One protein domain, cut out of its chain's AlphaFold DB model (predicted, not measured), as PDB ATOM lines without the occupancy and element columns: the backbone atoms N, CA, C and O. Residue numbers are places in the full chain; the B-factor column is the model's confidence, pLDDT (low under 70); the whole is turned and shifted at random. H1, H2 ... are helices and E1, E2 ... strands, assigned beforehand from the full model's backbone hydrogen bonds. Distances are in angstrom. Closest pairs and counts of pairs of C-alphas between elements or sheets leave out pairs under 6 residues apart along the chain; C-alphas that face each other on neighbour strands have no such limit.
ATOM      1  N   HIS A 229     115.860 141.679 159.814       90.81
ATOM      2  CA  HIS A 229     116.075 143.105 159.569       90.81
ATOM      3  C   HIS A 229     117.510 143.404 159.115       90.81
ATOM      4  O   HIS A 229     117.705 144.067 158.096       90.81
ATOM      5  N   THR A 230     118.529 142.900 159.820       91.44
ATOM      6  CA  THR A 230     119.922 143.086 159.382       91.44
ATOM      7  C   THR A 230     120.251 142.334 158.094       91.44
ATOM      8  O   THR A 230     121.051 142.843 157.317       91.44
ATOM      9  N   ASP A 231     119.614 141.195 157.810       92.94
ATOM     10  CA  ASP A 231     119.784 140.501 156.529       92.94
ATOM     11  C   ASP A 231     119.257 141.355 155.364       92.94
ATOM     12  O   ASP A 231     119.983 141.592 154.397       92.94
ATOM     13  N   LEU A 232     118.038 141.895 155.501       90.62
ATOM     14  CA  LEU A 232     117.427 142.835 154.553       90.62
ATOM     15  C   LEU A 232     118.285 144.099 154.359       90.62
ATOM     16  O   LEU A 232     118.482 144.560 153.233       90.62
ATOM     17  N   LEU A 233     118.827 144.642 155.453       91.00
ATOM     18  CA  LEU A 233     119.723 145.796 155.433       91.00
ATOM     19  C   LEU A 233     121.042 145.493 154.711       91.00
ATOM     20  O   LEU A 233     121.507 146.318 153.927       91.00
ATOM     21  N   PHE A 234     121.652 144.328 154.945       92.69
ATOM     22  CA  PHE A 234     122.900 143.938 154.282       92.69
ATOM     23  C   PHE A 234     122.697 143.667 152.789       92.69
ATOM     24  O   PHE A 234     123.567 144.023 151.993       92.69
ATOM     25  N   ASP A 235     121.555 143.109 152.385       89.50
ATOM     26  CA  ASP A 235     121.230 142.944 150.966       89.50
ATOM     27  C   ASP A 235     120.995 144.303 150.283       89.50
ATOM     28  O   ASP A 235     121.518 144.533 149.190       89.50
ATOM     29  N   TRP A 236     120.329 145.256 150.953       87.19
ATOM     30  CA  TRP A 236     120.224 146.644 150.476       87.19
ATOM     31  C   TRP A 236     121.596 147.322 150.348       87.19
ATOM     32  O   TRP A 236     121.907 147.900 149.306       87.19
ATOM     33  N   LEU A 237     122.457 147.186 151.364       87.81
ATOM     34  CA  LEU A 237     123.831 147.698 151.347       87.81
ATOM     35  C   LEU A 237     124.656 147.118 150.192       87.81
ATOM     36  O   LEU A 237     125.398 147.845 149.529       87.81
ATOM     37  N   ASN A 238     124.528 145.820 149.929       89.00
ATOM     38  CA  ASN A 238     125.248 145.150 148.850       89.00
ATOM     39  C   ASN A 238     124.709 145.517 147.455       89.00
ATOM     40  O   ASN A 238     125.474 145.478 146.493       89.00
ATOM     41  N   GLY A 239     123.455 145.973 147.351       83.12
ATOM     42  CA  GLY A 239     122.912 146.603 146.143       83.12
ATOM     43  C   GLY A 239     123.514 147.979 145.812       83.12
ATOM     44  O   GLY A 239     123.422 148.425 144.667       83.12
ATOM     45  N   LEU A 240     124.161 148.662 146.767       80.81
ATOM     46  CA  LEU A 240     124.748 149.987 146.534       80.81
ATOM     47  C   LEU A 240     125.967 149.896 145.603       80.81
ATOM     48  O   LEU A 240     126.980 149.279 145.947       80.81
ATOM     49  N   LYS A 241     125.904 150.566 144.444       81.06
ATOM     50  CA  LYS A 241     127.031 150.687 143.503       81.06
ATOM     51  C   LYS A 241     128.228 151.402 144.128       81.06
ATOM     52  O   LYS A 241     128.068 152.404 144.823       81.06
ATOM     53  N   THR A 242     129.433 150.923 143.825       77.50
ATOM     54  CA  THR A 242     130.673 151.498 144.366       77.50
ATOM     55  C   THR A 242     130.916 152.919 143.840       77.50
ATOM     56  O   THR A 242     131.289 153.776 144.637       77.50
ATOM     57  N   GLU A 243     130.605 153.218 142.568       79.81
ATOM     58  CA  GLU A 243     130.722 154.587 142.020       79.81
ATOM     59  C   GLU A 243     129.916 155.626 142.831       79.81
ATOM     60  O   GLU A 243     130.432 156.685 143.191       79.81
ATOM     61  N   ASN A 244     128.660 155.308 143.173       79.75
ATOM     62  CA  ASN A 244     127.777 156.198 143.939       79.75
ATOM     63  C   ASN A 244     128.358 156.504 145.330       79.75
ATOM     64  O   ASN A 244     128.249 157.628 145.822       79.75
ATOM     65  N   LEU A 245     129.002 155.512 145.951       78.31
ATOM     66  CA  LEU A 245     129.663 155.667 147.243       78.31
ATOM     67  C   LEU A 245     130.896 156.573 147.122       78.31
ATOM     68  O   LEU A 245     131.071 157.461 147.949       78.31
ATOM     69  N   GLU A 246     131.717 156.441 146.077       78.75
ATOM     70  CA  GLU A 246     132.868 157.335 145.877       78.75
ATOM     71  C   GLU A 246     132.461 158.801 145.655       78.75
ATOM     72  O   GLU A 246     133.119 159.701 146.188       78.75
ATOM     73  N   ILE A 247     131.347 159.044 144.953       79.44
ATOM     74  CA  ILE A 247     130.748 160.381 144.799       79.44
ATOM     75  C   ILE A 247     130.336 160.959 146.161       79.44
ATOM     76  O   ILE A 247     130.612 162.131 146.430       79.44
ATOM     77  N   LEU A 248     129.721 160.148 147.030       77.88
ATOM     78  CA  LEU A 248     129.352 160.553 148.391       77.88
ATOM     79  C   LEU A 248     130.591 160.841 149.245       77.88
ATOM     80  O   LEU A 248     130.688 161.938 149.784       77.88
ATOM     81  N   LEU A 249     131.591 159.945 149.278       77.88
ATOM     82  CA  LEU A 249     132.851 160.202 149.992       77.88
ATOM     83  C   LEU A 249     133.528 161.490 149.514       77.88
ATOM     84  O   LEU A 249     134.086 162.208 150.336       77.88
ATOM     85  N   LYS A 250     133.535 161.778 148.205       78.00
ATOM     86  CA  LYS A 250     134.113 163.027 147.692       78.00
ATOM     87  C   LYS A 250     133.322 164.237 148.185       78.00
ATOM     88  O   LYS A 250     133.921 165.178 148.693       78.00
ATOM     89  N   TRP A 251     131.995 164.195 148.067       79.00
ATOM     90  CA  TRP A 251     131.137 165.273 148.547       79.00
ATOM     91  C   TRP A 251     131.344 165.524 150.047       79.00
ATOM     92  O   TRP A 251     131.627 166.654 150.435       79.00
ATOM     93  N   ASP A 252     131.334 164.474 150.867       77.19
ATOM     94  CA  ASP A 252     131.590 164.560 152.304       77.19
ATOM     95  C   ASP A 252     132.965 165.168 152.614       77.19
ATOM     96  O   ASP A 252     133.058 166.116 153.389       77.19
ATOM     97  N   LEU A 253     134.034 164.692 151.964       73.12
ATOM     98  CA  LEU A 253     135.383 165.251 152.125       73.12
ATOM     99  C   LEU A 253     135.442 166.752 151.835       73.12
ATOM    100  O   LEU A 253     136.248 167.454 152.443       73.12
ATOM    101  N   ASP A 254     134.649 167.241 150.886       72.44
ATOM    102  CA  ASP A 254     134.635 168.642 150.468       72.44
ATOM    103  C   ASP A 254     133.702 169.526 151.326       72.44
ATOM    104  O   ASP A 254     133.812 170.747 151.248       72.44
ATOM    105  N   HIS A 255     132.853 168.941 152.188       71.62
ATOM    106  CA  HIS A 255     131.870 169.669 153.017       71.62
ATOM    107  C   HIS A 255     132.014 169.442 154.542       71.62
ATOM    108  O   HIS A 255     131.483 170.234 155.320       71.62
ATOM    109  N   LEU A 256     132.773 168.436 155.003       66.81
ATOM    110  CA  LEU A 256     133.042 168.123 156.425       66.81
ATOM    111  C   LEU A 256     134.020 169.116 157.106       66.81
ATOM    112  O   LEU A 256     134.855 168.725 157.917       66.81
ATOM    113  N   ALA A 257     133.973 170.397 156.741       54.91
ATOM    114  CA  ALA A 257     134.939 171.420 157.158       54.91
ATOM    115  C   ALA A 257     134.296 172.619 157.881       54.91
ATOM    116  O   ALA A 257     134.937 173.659 158.016       54.91
ATOM    117  N   VAL A 258     133.027 172.514 158.299       45.22
ATOM    118  CA  VAL A 258     132.265 173.659 158.821       45.22
ATOM    119  C   VAL A 258     132.038 173.558 160.328       45.22
ATOM    120  O   VAL A 258     131.172 172.824 160.799       45.22
ATOM    121  N   ASP A 259     132.804 174.367 161.052       44.69
ATOM    122  CA  ASP A 259     132.929 174.441 162.511       44.69
ATOM    123  C   ASP A 259     131.738 175.140 163.207       44.69
ATOM    124  O   ASP A 259     131.890 176.063 164.000       44.69
ATOM    125  N   THR A 260     130.503 174.764 162.852       40.56
ATOM    126  CA  THR A 260     129.287 175.227 163.547       40.56
ATOM    127  C   THR A 260     128.201 174.153 163.562       40.56
ATOM    128  O   THR A 260     127.852 173.564 162.533       40.56
ATOM    129  N   SER A 261     127.568 173.961 164.722       44.94
ATOM    130  CA  SER A 261     126.432 173.042 164.904       44.94
ATOM    131  C   SER A 261     125.245 173.363 163.977       44.94
ATOM    132  O   SER A 261     124.566 172.456 163.495       44.94
ATOM    133  N   ILE A 262     125.057 174.644 163.641       37.41
ATOM    134  CA  ILE A 262     124.042 175.148 162.697       37.41
ATOM    135  C   ILE A 262     124.312 174.689 161.250       37.41
ATOM    136  O   ILE A 262     123.370 174.460 160.487       37.41
ATOM    137  N   SER A 263     125.578 174.520 160.852       56.72
ATOM    138  CA  SER A 263     125.924 173.986 159.528       56.72
ATOM    139  C   SER A 263     125.740 172.469 159.452       56.72
ATOM    140  O   SER A 263     125.267 171.944 158.440       56.72
ATOM    141  N   PHE A 264     126.046 171.756 160.540       62.31
ATOM    142  CA  PHE A 264     126.041 170.294 160.555       62.31
ATOM    143  C   PHE A 264     124.669 169.673 160.222       62.31
ATOM    144  O   PHE A 264     124.625 168.632 159.570       62.31
ATOM    145  N   GLU A 265     123.546 170.306 160.589       67.69
ATOM    146  CA  GLU A 265     122.205 169.844 160.175       67.69
ATOM    147  C   GLU A 265     121.951 170.008 158.667       67.69
ATOM    148  O   GLU A 265     121.354 169.130 158.038       67.69
ATOM    149  N   LYS A 266     122.426 171.104 158.060       71.12
ATOM    150  CA  LYS A 266     122.278 171.360 156.616       71.12
ATOM    151  C   LYS A 266     123.131 170.391 155.799       71.12
ATOM    152  O   LYS A 266     122.632 169.773 154.862       71.12
ATOM    153  N   TYR A 267     124.384 170.206 156.212       73.56
ATOM    154  CA  TYR A 267     125.286 169.193 155.667       73.56
ATOM    155  C   TYR A 267     124.693 167.779 155.815       73.56
ATOM    156  O   TYR A 267     124.568 167.064 154.824       73.56
ATOM    157  N   TRP A 268     124.222 167.394 157.006       75.81
ATOM    158  CA  TRP A 268     123.561 166.101 157.206       75.81
ATOM    159  C   TRP A 268     122.384 165.888 156.238       75.81
ATOM    160  O   TRP A 268     122.291 164.842 155.594       75.81
ATOM    161  N   SER A 269     121.495 166.877 156.132       78.56
ATOM    162  CA  SER A 269     120.261 166.765 155.346       78.56
ATOM    163  C   SER A 269     120.555 166.647 153.849       78.56
ATOM    164  O   SER A 269     120.077 165.712 153.212       78.56
ATOM    165  N   ALA A 270     121.438 167.498 153.313       80.25
ATOM    166  CA  ALA A 270     121.872 167.424 151.918       80.25
ATOM    167  C   ALA A 270     122.589 166.098 151.596       80.25
ATOM    168  O   ALA A 270     122.364 165.510 150.539       80.25
ATOM    169  N   GLY A 271     123.409 165.583 152.520       79.75
ATOM    170  CA  GLY A 271     124.063 164.280 152.375       79.75
ATOM    171  C   GLY A 271     123.068 163.116 152.363       79.75
ATOM    172  O   GLY A 271     123.198 162.199 151.550       79.75
ATOM    173  N   LYS A 272     122.031 163.175 153.208       80.88
ATOM    174  CA  LYS A 272     120.941 162.190 153.252       80.88
ATOM    175  C   LYS A 272     120.075 162.216 151.993       80.88
ATOM    176  O   LYS A 272     119.763 161.159 151.449       80.88
ATOM    177  N   GLU A 273     119.701 163.395 151.510       81.38
ATOM    178  CA  GLU A 273     118.948 163.548 150.260       81.38
ATOM    179  C   GLU A 273     119.763 163.056 149.061       81.38
ATOM    180  O   GLU A 273     119.251 162.294 148.243       81.38
ATOM    181  N   ARG A 274     121.058 163.396 148.999       80.56
ATOM    182  CA  ARG A 274     121.975 162.924 147.954       80.56
ATOM    183  C   ARG A 274     122.159 161.407 147.980       80.56
ATOM    184  O   ARG A 274     122.156 160.791 146.918       80.56
ATOM    185  N   LEU A 275     122.284 160.806 149.166       79.44
ATOM    186  CA  LEU A 275     122.284 159.353 149.349       79.44
ATOM    187  C   LEU A 275     121.004 158.751 148.750       79.44
ATOM    188  O   LEU A 275     121.083 157.909 147.864       79.44
ATOM    189  N   LEU A 276     119.827 159.204 149.188       77.75
ATOM    190  CA  LEU A 276     118.545 158.650 148.742       77.75
ATOM    191  C   LEU A 276     118.333 158.823 147.226       77.75
ATOM    192  O   LEU A 276     117.965 157.861 146.553       77.75
ATOM    193  N   ALA A 277     118.642 159.996 146.666       75.44
ATOM    194  CA  ALA A 277     118.503 160.288 145.237       75.44
ATOM    195  C   ALA A 277     119.423 159.441 144.333       75.44
ATOM    196  O   ALA A 277     119.062 159.145 143.192       75.44
ATOM    197  N   LEU A 278     120.588 159.016 144.837       71.25
ATOM    198  CA  LEU A 278     121.486 158.091 144.135       71.25
ATOM    199  C   LEU A 278     120.945 156.651 144.076       71.25
ATOM    200  O   LEU A 278     121.441 155.871 143.265       71.25
ATOM    201  N   PHE A 279     119.954 156.289 144.899       66.94
ATOM    202  CA  PHE A 279     119.453 154.910 145.004       66.94
ATOM    203  C   PHE A 279     117.965 154.742 144.665       66.94
ATOM    204  O   PHE A 279     117.554 153.635 144.327       66.94
ATOM    205  N   THR A 280     117.162 155.812 144.625       60.69
ATOM    206  CA  THR A 280     115.802 155.762 144.046       60.69
ATOM    207  C   THR A 280     115.800 155.539 142.527       60.69
ATOM    208  O   THR A 280     114.815 155.035 141.992       60.69
ATOM    209  N   ASN A 281     116.896 155.881 141.837       51.19
ATOM    210  CA  ASN A 281     116.959 155.968 140.373       51.19
ATOM    211  C   ASN A 281     117.838 154.913 139.662       51.19
ATOM    212  O   ASN A 281     117.941 154.967 138.438       51.19
ATOM    213  N   THR A 282     118.475 153.950 140.353       48.75
ATOM    214  CA  THR A 282     119.378 152.984 139.679       48.75
ATOM    215  C   THR A 282     119.251 151.526 140.137       48.75
ATOM    216  O   THR A 282     119.720 151.181 141.218       48.75
ATOM    217  N   GLY A 283     118.800 150.644 139.238       44.47
ATOM    218  CA  GLY A 283     119.145 149.212 139.265       44.47
ATOM    219  C   GLY A 283     117.992 148.230 139.500       44.47
ATOM    220  O   GLY A 283     117.134 148.429 140.351       44.47
ATOM    221  N   GLU A 284     118.010 147.139 138.735       48.59
ATOM    222  CA  GLU A 284     116.949 146.127 138.587       48.59
ATOM    223  C   GLU A 284     116.585 145.355 139.872       48.59
ATOM    224  O   GLU A 284     115.442 144.920 140.019       48.59
ATOM    225  N   ASN A 285     117.496 145.239 140.844       49.28
ATOM    226  CA  ASN A 285     117.246 144.565 142.127       49.28
ATOM    227  C   ASN A 285     116.572 145.501 143.148       49.28
ATOM    228  O   ASN A 285     117.181 145.921 144.134       49.28
ATOM    229  N   LYS A 286     115.294 145.825 142.919       58.94
ATOM    230  CA  LYS A 286     114.486 146.679 143.810       58.94
ATOM    231  C   LYS A 286     114.116 145.989 145.130       58.94
ATOM    232  O   LYS A 286     112.985 145.544 145.315       58.94
ATOM    233  N   ILE A 287     115.044 145.979 146.086       64.88
ATOM    234  CA  ILE A 287     114.722 145.752 147.500       64.88
ATOM    235  C   ILE A 287     113.951 146.986 147.988       64.88
ATOM    236  O   ILE A 287     114.528 148.048 148.224       64.88
ATOM    237  N   ASN A 288     112.624 146.867 148.053       70.00
ATOM    238  CA  ASN A 288     111.710 147.990 148.258       70.00
ATOM    239  C   ASN A 288     111.634 148.413 149.737       70.00
ATOM    240  O   ASN A 288     110.673 148.086 150.426       70.00
ATOM    241  N   ILE A 289     112.661 149.122 150.213       76.88
ATOM    242  CA  ILE A 289     112.731 149.688 151.568       76.88
ATOM    243  C   ILE A 289     112.381 151.177 151.508       76.88
ATOM    244  O   ILE A 289     113.037 151.946 150.802       76.88
ATOM    245  N   THR A 290     111.376 151.618 152.265       83.00
ATOM    246  CA  THR A 290     111.068 153.050 152.393       83.00
ATOM    247  C   THR A 290     112.136 153.783 153.209       83.00
ATOM    248  O   THR A 290     112.812 153.212 154.065       83.00
ATOM    249  N   GLN A 291     112.234 155.105 153.036       80.38
ATOM    250  CA  GLN A 291     113.103 155.960 153.857       80.38
ATOM    251  C   GLN A 291     112.848 155.811 155.372       80.38
ATOM    252  O   GLN A 291     113.765 156.025 156.165       80.38
ATOM    253  N   ARG A 292     111.621 155.455 155.788       84.19
ATOM    254  CA  ARG A 292     111.274 155.230 157.198       84.19
ATOM    255  C   ARG A 292     111.822 153.898 157.707       84.19
ATOM    256  O   ARG A 292     112.452 153.877 158.758       84.19
ATOM    257  N   GLU A 293     111.612 152.817 156.962       86.38
ATOM    258  CA  GLU A 293     112.141 151.496 157.319       86.38
ATOM    259  C   GLU A 293     113.669 151.515 157.339       86.38
ATOM    260  O   GLU A 293     114.266 151.070 158.309       86.38
ATOM    261  N   LEU A 294     114.312 152.140 156.347       86.00
ATOM    262  CA  LEU A 294     115.771 152.254 156.289       86.00
ATOM    263  C   LEU A 294     116.360 152.982 157.516       86.00
ATOM    264  O   LEU A 294     117.445 152.631 157.975       86.00
ATOM    265  N   VAL A 295     115.641 153.963 158.081       86.44
ATOM    266  CA  VAL A 295     116.027 154.646 159.331       86.44
ATOM    267  C   VAL A 295     115.930 153.719 160.544       86.44
ATOM    268  O   VAL A 295     116.846 153.722 161.362       86.44
ATOM    269  N   GLU A 296     114.875 152.911 160.658       89.75
ATOM    270  CA  GLU A 296     114.728 151.953 161.764       89.75
ATOM    271  C   GLU A 296     115.708 150.771 161.638       89.75
ATOM    272  O   GLU A 296     116.311 150.374 162.633       89.75
ATOM    273  N   LEU A 297     115.981 150.283 160.421       91.38
ATOM    274  CA  LEU A 297     117.020 149.279 160.157       91.38
ATOM    275  C   LEU A 297     118.419 149.798 160.526       91.38
ATOM    276  O   LEU A 297     119.190 149.107 161.193       91.38
ATOM    277  N   ALA A 298     118.753 151.033 160.135       89.38
ATOM    278  CA  ALA A 298     120.022 151.658 160.504       89.38
ATOM    279  C   ALA A 298     120.123 151.903 162.024       89.38
ATOM    280  O   ALA A 298     121.194 151.734 162.602       89.38
ATOM    281  N   LYS A 299     119.015 152.240 162.691       89.62
ATOM    282  CA  LYS A 299     118.927 152.370 164.152       89.62
ATOM    283  C   LYS A 299     119.130 151.032 164.874       89.62
ATOM    284  O   LYS A 299     119.876 151.001 165.847       89.62
ATOM    285  N   GLU A 300     118.552 149.930 164.387       90.81
ATOM    286  CA  GLU A 300     118.838 148.581 164.908       90.81
ATOM    287  C   GLU A 300     120.327 148.242 164.737       90.81
ATOM    288  O   GLU A 300     120.986 147.853 165.702       90.81
ATOM    289  N   PHE A 301     120.881 148.483 163.545       91.88
ATOM    290  CA  PHE A 301     122.296 148.266 163.236       91.88
ATOM    291  C   PHE A 301     123.230 149.026 164.192       91.88
ATOM    292  O   PHE A 301     124.063 148.399 164.844       91.88
ATOM    293  N   PHE A 302     123.052 150.345 164.347       90.31
ATOM    294  CA  PHE A 302     123.876 151.177 165.234       90.31
ATOM    295  C   PHE A 302     123.608 150.962 166.737       90.31
ATOM    296  O   PHE A 302     124.408 151.411 167.554       90.31
ATOM    297  N   SER A 303     122.534 150.262 167.127       89.75
ATOM    298  CA  SER A 303     122.242 149.956 168.540       89.75
ATOM    299  C   SER A 303     123.038 148.774 169.114       89.75
ATOM    300  O   SER A 303     123.122 148.640 170.341       89.75
ATOM    301  N   ARG A 304     123.634 147.937 168.246       91.06
ATOM    302  CA  ARG A 304     124.415 146.746 168.626       91.06
ATOM    303  C   ARG A 304     125.624 147.106 169.489       91.06
ATOM    304  O   ARG A 304     126.249 148.152 169.291       91.06
ATOM    305  N   LYS A 331     125.865 137.257 156.589       94.56
ATOM    306  CA  LYS A 331     125.984 138.366 155.638       94.56
ATOM    307  C   LYS A 331     127.284 139.135 155.839       94.56
ATOM    308  O   LYS A 331     127.738 139.358 156.962       94.56
ATOM    309  N   THR A 332     127.847 139.624 154.736       95.62
ATOM    310  CA  THR A 332     129.035 140.489 154.741       95.62
ATOM    311  C   THR A 332     128.849 141.691 153.825       95.62
ATOM    312  O   THR A 332     128.165 141.583 152.807       95.62
ATOM    313  N   THR A 333     129.488 142.816 154.140       93.69
ATOM    314  CA  THR A 333     129.546 144.007 153.276       93.69
ATOM    315  C   THR A 333     130.803 144.844 153.569       93.69
ATOM    316  O   THR A 333     131.578 144.515 154.469       93.69
ATOM    317  N   THR A 334     131.057 145.919 152.820       91.19
ATOM    318  CA  THR A 334     132.222 146.800 153.048       91.19
ATOM    319  C   THR A 334     131.931 147.873 154.100       91.19
ATOM    320  O   THR A 334     130.801 148.347 154.217       91.19
ATOM    321  N   ALA A 335     132.947 148.336 154.835       88.44
ATOM    322  CA  ALA A 335     132.770 149.416 155.816       88.44
ATOM    323  C   ALA A 335     132.249 150.727 155.202       88.44
ATOM    324  O   ALA A 335     131.466 151.428 155.836       88.44
ATOM    325  N   ILE A 336     132.598 151.027 153.946       84.31
ATOM    326  CA  ILE A 336     132.021 152.163 153.205       84.31
ATOM    327  C   ILE A 336     130.486 152.057 153.122       84.31
ATOM    328  O   ILE A 336     129.778 153.050 153.276       84.31
ATOM    329  N   ARG A 337     129.952 150.848 152.918       87.19
ATOM    330  CA  ARG A 337     128.508 150.598 152.893       87.19
ATOM    331  C   ARG A 337     127.927 150.691 154.308       87.19
ATOM    332  O   ARG A 337     127.086 151.543 154.571       87.19
ATOM    333  N   ALA A 338     128.403 149.860 155.234       89.00
ATOM    334  CA  ALA A 338     127.761 149.726 156.544       89.00
ATOM    335  C   ALA A 338     128.017 150.911 157.490       89.00
ATOM    336  O   ALA A 338     127.091 151.412 158.120       89.00
ATOM    337  N   LEU A 339     129.269 151.364 157.602       85.69
ATOM    338  CA  LEU A 339     129.667 152.382 158.577       85.69
ATOM    339  C   LEU A 339     129.472 153.799 158.036       85.69
ATOM    340  O   LEU A 339     129.043 154.671 158.785       85.69
ATOM    341  N   HIS A 340     129.744 154.033 156.745       80.56
ATOM    342  CA  HIS A 340     129.596 155.358 156.134       80.56
ATOM    343  C   HIS A 340     128.208 155.582 155.512       80.56
ATOM    344  O   HIS A 340     127.522 156.505 155.947       80.56
ATOM    345  N   ALA A 341     127.715 154.756 154.583       81.31
ATOM    346  CA  ALA A 341     126.429 155.051 153.928       81.31
ATOM    347  C   ALA A 341     125.232 155.086 154.911       81.31
ATOM    348  O   ALA A 341     124.407 155.998 154.841       81.31
ATOM    349  N   LEU A 342     125.164 154.182 155.901       83.75
ATOM    350  CA  LEU A 342     124.113 154.236 156.938       83.75
ATOM    351  C   LEU A 342     124.251 155.435 157.886       83.75
ATOM    352  O   LEU A 342     123.246 155.938 158.390       83.75
ATOM    353  N   SER A 343     125.464 155.956 158.071       81.00
ATOM    354  CA  SER A 343     125.712 157.215 158.789       81.00
ATOM    355  C   SER A 343     125.375 158.475 157.968       81.00
ATOM    356  O   SER A 343     125.754 159.580 158.347       81.00
ATOM    357  N   LEU A 344     124.647 158.333 156.856       79.38
ATOM    358  CA  LEU A 344     123.858 159.399 156.223       79.38
ATOM    359  C   LEU A 344     122.340 159.135 156.341       79.38
ATOM    360  O   LEU A 344     121.531 160.028 156.110       79.38
ATOM    361  N   VAL A 345     121.925 157.931 156.753       81.25
ATOM    362  CA  VAL A 345     120.517 157.570 156.992       81.25
ATOM    363  C   VAL A 345     120.092 157.927 158.414       81.25
ATOM    364  O   VAL A 345     119.095 158.634 158.598       81.25
ATOM    365  N   TYR A 346     120.827 157.432 159.413       82.69
ATOM    366  CA  TYR A 346     120.481 157.521 160.833       82.69
ATOM    367  C   TYR A 346     121.521 158.335 161.602       82.69
ATOM    368  O   TYR A 346     122.708 157.998 161.600       82.69
ATOM    369  N   LYS A 347     121.061 159.404 162.256       75.00
ATOM    370  CA  LYS A 347     121.887 160.342 163.016       75.00
ATOM    371  C   LYS A 347     121.805 160.037 164.507       75.00
ATOM    372  O   LYS A 347     120.821 160.375 165.155       75.00
ATOM    373  N   ASP A 348     122.873 159.452 165.023       74.62
ATOM    374  CA  ASP A 348     123.171 159.325 166.447       74.62
ATOM    375  C   ASP A 348     124.665 159.631 166.664       74.62
ATOM    376  O   ASP A 348     125.454 159.629 165.713       74.62
ATOM    377  N   SER A 349     125.057 159.873 167.912       68.38
ATOM    378  CA  SER A 349     126.445 159.878 168.389       68.38
ATOM    379  C   SER A 349     127.258 158.665 167.898       68.38
ATOM    380  O   SER A 349     128.416 158.811 167.494       68.38
ATOM    381  N   SER A 350     126.648 157.473 167.850       71.19
ATOM    382  CA  SER A 350     127.278 156.226 167.404       71.19
ATOM    383  C   SER A 350     127.717 156.298 165.940       71.19
ATOM    384  O   SER A 350     128.891 156.072 165.628       71.19
ATOM    385  N   SER A 351     126.784 156.659 165.053       72.19
ATOM    386  CA  SER A 351     126.977 156.699 163.600       72.19
ATOM    387  C   SER A 351     127.776 157.919 163.136       72.19
ATOM    388  O   SER A 351     128.724 157.778 162.362       72.19
ATOM    389  N   THR A 352     127.435 159.108 163.641       67.75
ATOM    390  CA  THR A 352     128.049 160.396 163.266       67.75
ATOM    391  C   THR A 352     129.564 160.380 163.432       67.75
ATOM    392  O   THR A 352     130.302 160.753 162.523       67.75
ATOM    393  N   MET A 353     130.027 159.912 164.584       70.00
ATOM    394  CA  MET A 353     131.432 159.949 164.968       70.00
ATOM    395  C   MET A 353     132.271 158.909 164.208       70.00
ATOM    396  O   MET A 353     133.371 159.216 163.753       70.00
ATOM    397  N   ILE A 354     131.736 157.702 163.979       70.75
ATOM    398  CA  ILE A 354     132.409 156.679 163.158       70.75
ATOM    399  C   ILE A 354     132.569 157.175 161.716       70.75
ATOM    400  O   ILE A 354     133.642 157.018 161.130       70.75
ATOM    401  N   ARG A 355     131.553 157.856 161.166       72.75
ATOM    402  CA  ARG A 355     131.662 158.547 159.874       72.75
ATOM    403  C   ARG A 355     132.795 159.564 159.869       72.75
ATOM    404  O   ARG A 355     133.615 159.559 158.955       72.75
ATOM    405  N   ILE A 356     132.823 160.436 160.877       68.94
ATOM    406  CA  ILE A 356     133.820 161.497 161.009       68.94
ATOM    407  C   ILE A 356     135.225 160.892 161.008       68.94
ATOM    408  O   ILE A 356     136.029 161.293 160.175       68.94
ATOM    409  N   PHE A 357     135.516 159.869 161.814       71.19
ATOM    410  CA  PHE A 357     136.852 159.263 161.812       71.19
ATOM    411  C   PHE A 357     137.227 158.580 160.483       71.19
ATOM    412  O   PHE A 357     138.347 158.771 159.998       71.19
ATOM    413  N   VAL A 358     136.295 157.858 159.845       69.88
ATOM    414  CA  VAL A 358     136.505 157.250 158.515       69.88
ATOM    415  C   VAL A 358     136.815 158.310 157.442       69.88
ATOM    416  O   VAL A 358     137.673 158.093 156.583       69.88
ATOM    417  N   LEU A 359     136.164 159.479 157.499       67.88
ATOM    418  CA  LEU A 359     136.374 160.584 156.556       67.88
ATOM    419  C   LEU A 359     137.631 161.415 156.867       67.88
ATOM    420  O   LEU A 359     138.408 161.703 155.952       67.88
ATOM    421  N   LEU A 360     137.868 161.768 158.137       66.00
ATOM    422  CA  LEU A 360     139.039 162.529 158.597       66.00
ATOM    423  C   LEU A 360     140.334 161.855 158.147       66.00
ATOM    424  O   LEU A 360     141.223 162.515 157.598       66.00
ATOM    425  N   ARG A 361     140.402 160.526 158.294       63.75
ATOM    426  CA  ARG A 361     141.502 159.698 157.794       63.75
ATOM    427  C   ARG A 361     141.802 159.959 156.315       63.75
ATOM    428  O   ARG A 361     142.966 160.077 155.941       63.75
ATOM    429  N   LYS A 362     140.766 160.047 155.475       65.25
ATOM    430  CA  LYS A 362     140.891 160.144 154.014       65.25
ATOM    431  C   LYS A 362     141.321 161.540 153.520       65.25
ATOM    432  O   LYS A 362     141.807 161.627 152.396       65.25
ATOM    433  N   LYS A 363     141.224 162.611 154.332       60.03
ATOM    434  CA  LYS A 363     141.783 163.950 153.992       60.03
ATOM    435  C   LYS A 363     143.011 164.375 154.806       60.03
ATOM    436  O   LYS A 363     143.790 165.189 154.316       60.03
ATOM    437  N   ALA A 364     143.200 163.852 156.020       51.34
ATOM    438  CA  ALA A 364     144.395 164.009 156.864       51.34
ATOM    439  C   ALA A 364     144.941 165.453 157.041       51.34
ATOM    440  O   ALA A 364     146.138 165.640 157.293       51.34
TER     441      ALA A 364
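AT A GLANCE: This is residues 229 to 304 and 331 to 364 of the 602 residues of the protein "HET-domain-containing protein" of Hyaloscypha variabilis F (UniProt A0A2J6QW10). A short helix, H5, lies in the middle of a helical body; the long hairpin of H2 and H3 packs along one side of it and makes most of the longest axis, while H6 crosses H5 on another side. H1 and H4 meet at a steep angle at one end of the body, and the short strand E1 runs past H1 into H5. The printed part has 110 residues with six named helices and one named strand, in the order H1, H2, H3, H4, E1, H5, H6; E1 pairs with no named strand. The class is mostly helix, and the helix packing is mostly crossed. The whole is compact, with a radius of gyration of the C-alphas of 13.4 A, and rounded, with spans of 38, 28 and 23 A.

HOW THE PARTS SIT: H1, residues 229 to 239, touches H4, residues 291 to 303, at a steep tilt of 68 degrees, only just short of about perpendicular; their closest C-alphas, of His 229 and Leu 297, are 6.3 A apart. H2, residues 242 to 255, and H3, residues 261 to 280, form a helical hairpin: they touch at a shallow tilt of 16 degrees, opposite ways, closest at the C-alphas of Asn 244 and Leu 278, 6.6 A. E1, residues 331 to 334, comes within 6.3 A of H1 at the C-alphas of Thr 333 and Asn 238. The hub is H5, residues 335 to 344, touching four helices. It touches H1 about perpendicular, at 76 degrees, with the C-alphas of Arg 337 and Leu 237 closest, 5.7 A. H3 touches H5 with residues 268 to 275 alone, the closest C-alphas being those of Lys 272 and Leu 344, 5.0 A. H2 only just touches H5, with 3 pairs of C-alphas within 8 A and Leu 245 and Ile 336 closest, at 7.3 A. H6, residues 349 to 363, touches H5 at a steep tilt of 61 degrees, closest at the C-alphas of Ser 351 and Ser 343, 5.0 A. H6 also touches H2, with residues 359 to 363 alone, at 89 degrees; the C-alphas of Leu 359 and Leu 253 are closest, 6.5 A. H3 and H6 are apart. In H1, H2 and H4 every O i to N i+4 pair is within hydrogen-bond range; in H3 13 of 16 are, in H6 8 of 11, and in H5 2 of 6, beside 3 of 7 O i to N i+3 pairs.

IN THESE COORDINATES: H1 begins at C-alpha 229 (116.075, 143.105, 159.569). H2 is 20.2 A long, H3 29.1 A and H6 21.4 A. H6 ends at C-alpha 363 (141.783, 163.950, 153.992).

THE WHOLE: The C-alphas of Asp 259 and Glu 284, 40.4 A apart, are the two farthest apart. Residues 305 to 330 are not printed; C-alphas 304 and 331 are 15.5 A apart across the cut. Of the links printed whole, none is long. The mean pLDDT of the printed part is 75.7, and 29 residues are under 70, among them 256 to 265, 279 to 287 and 358 to 364.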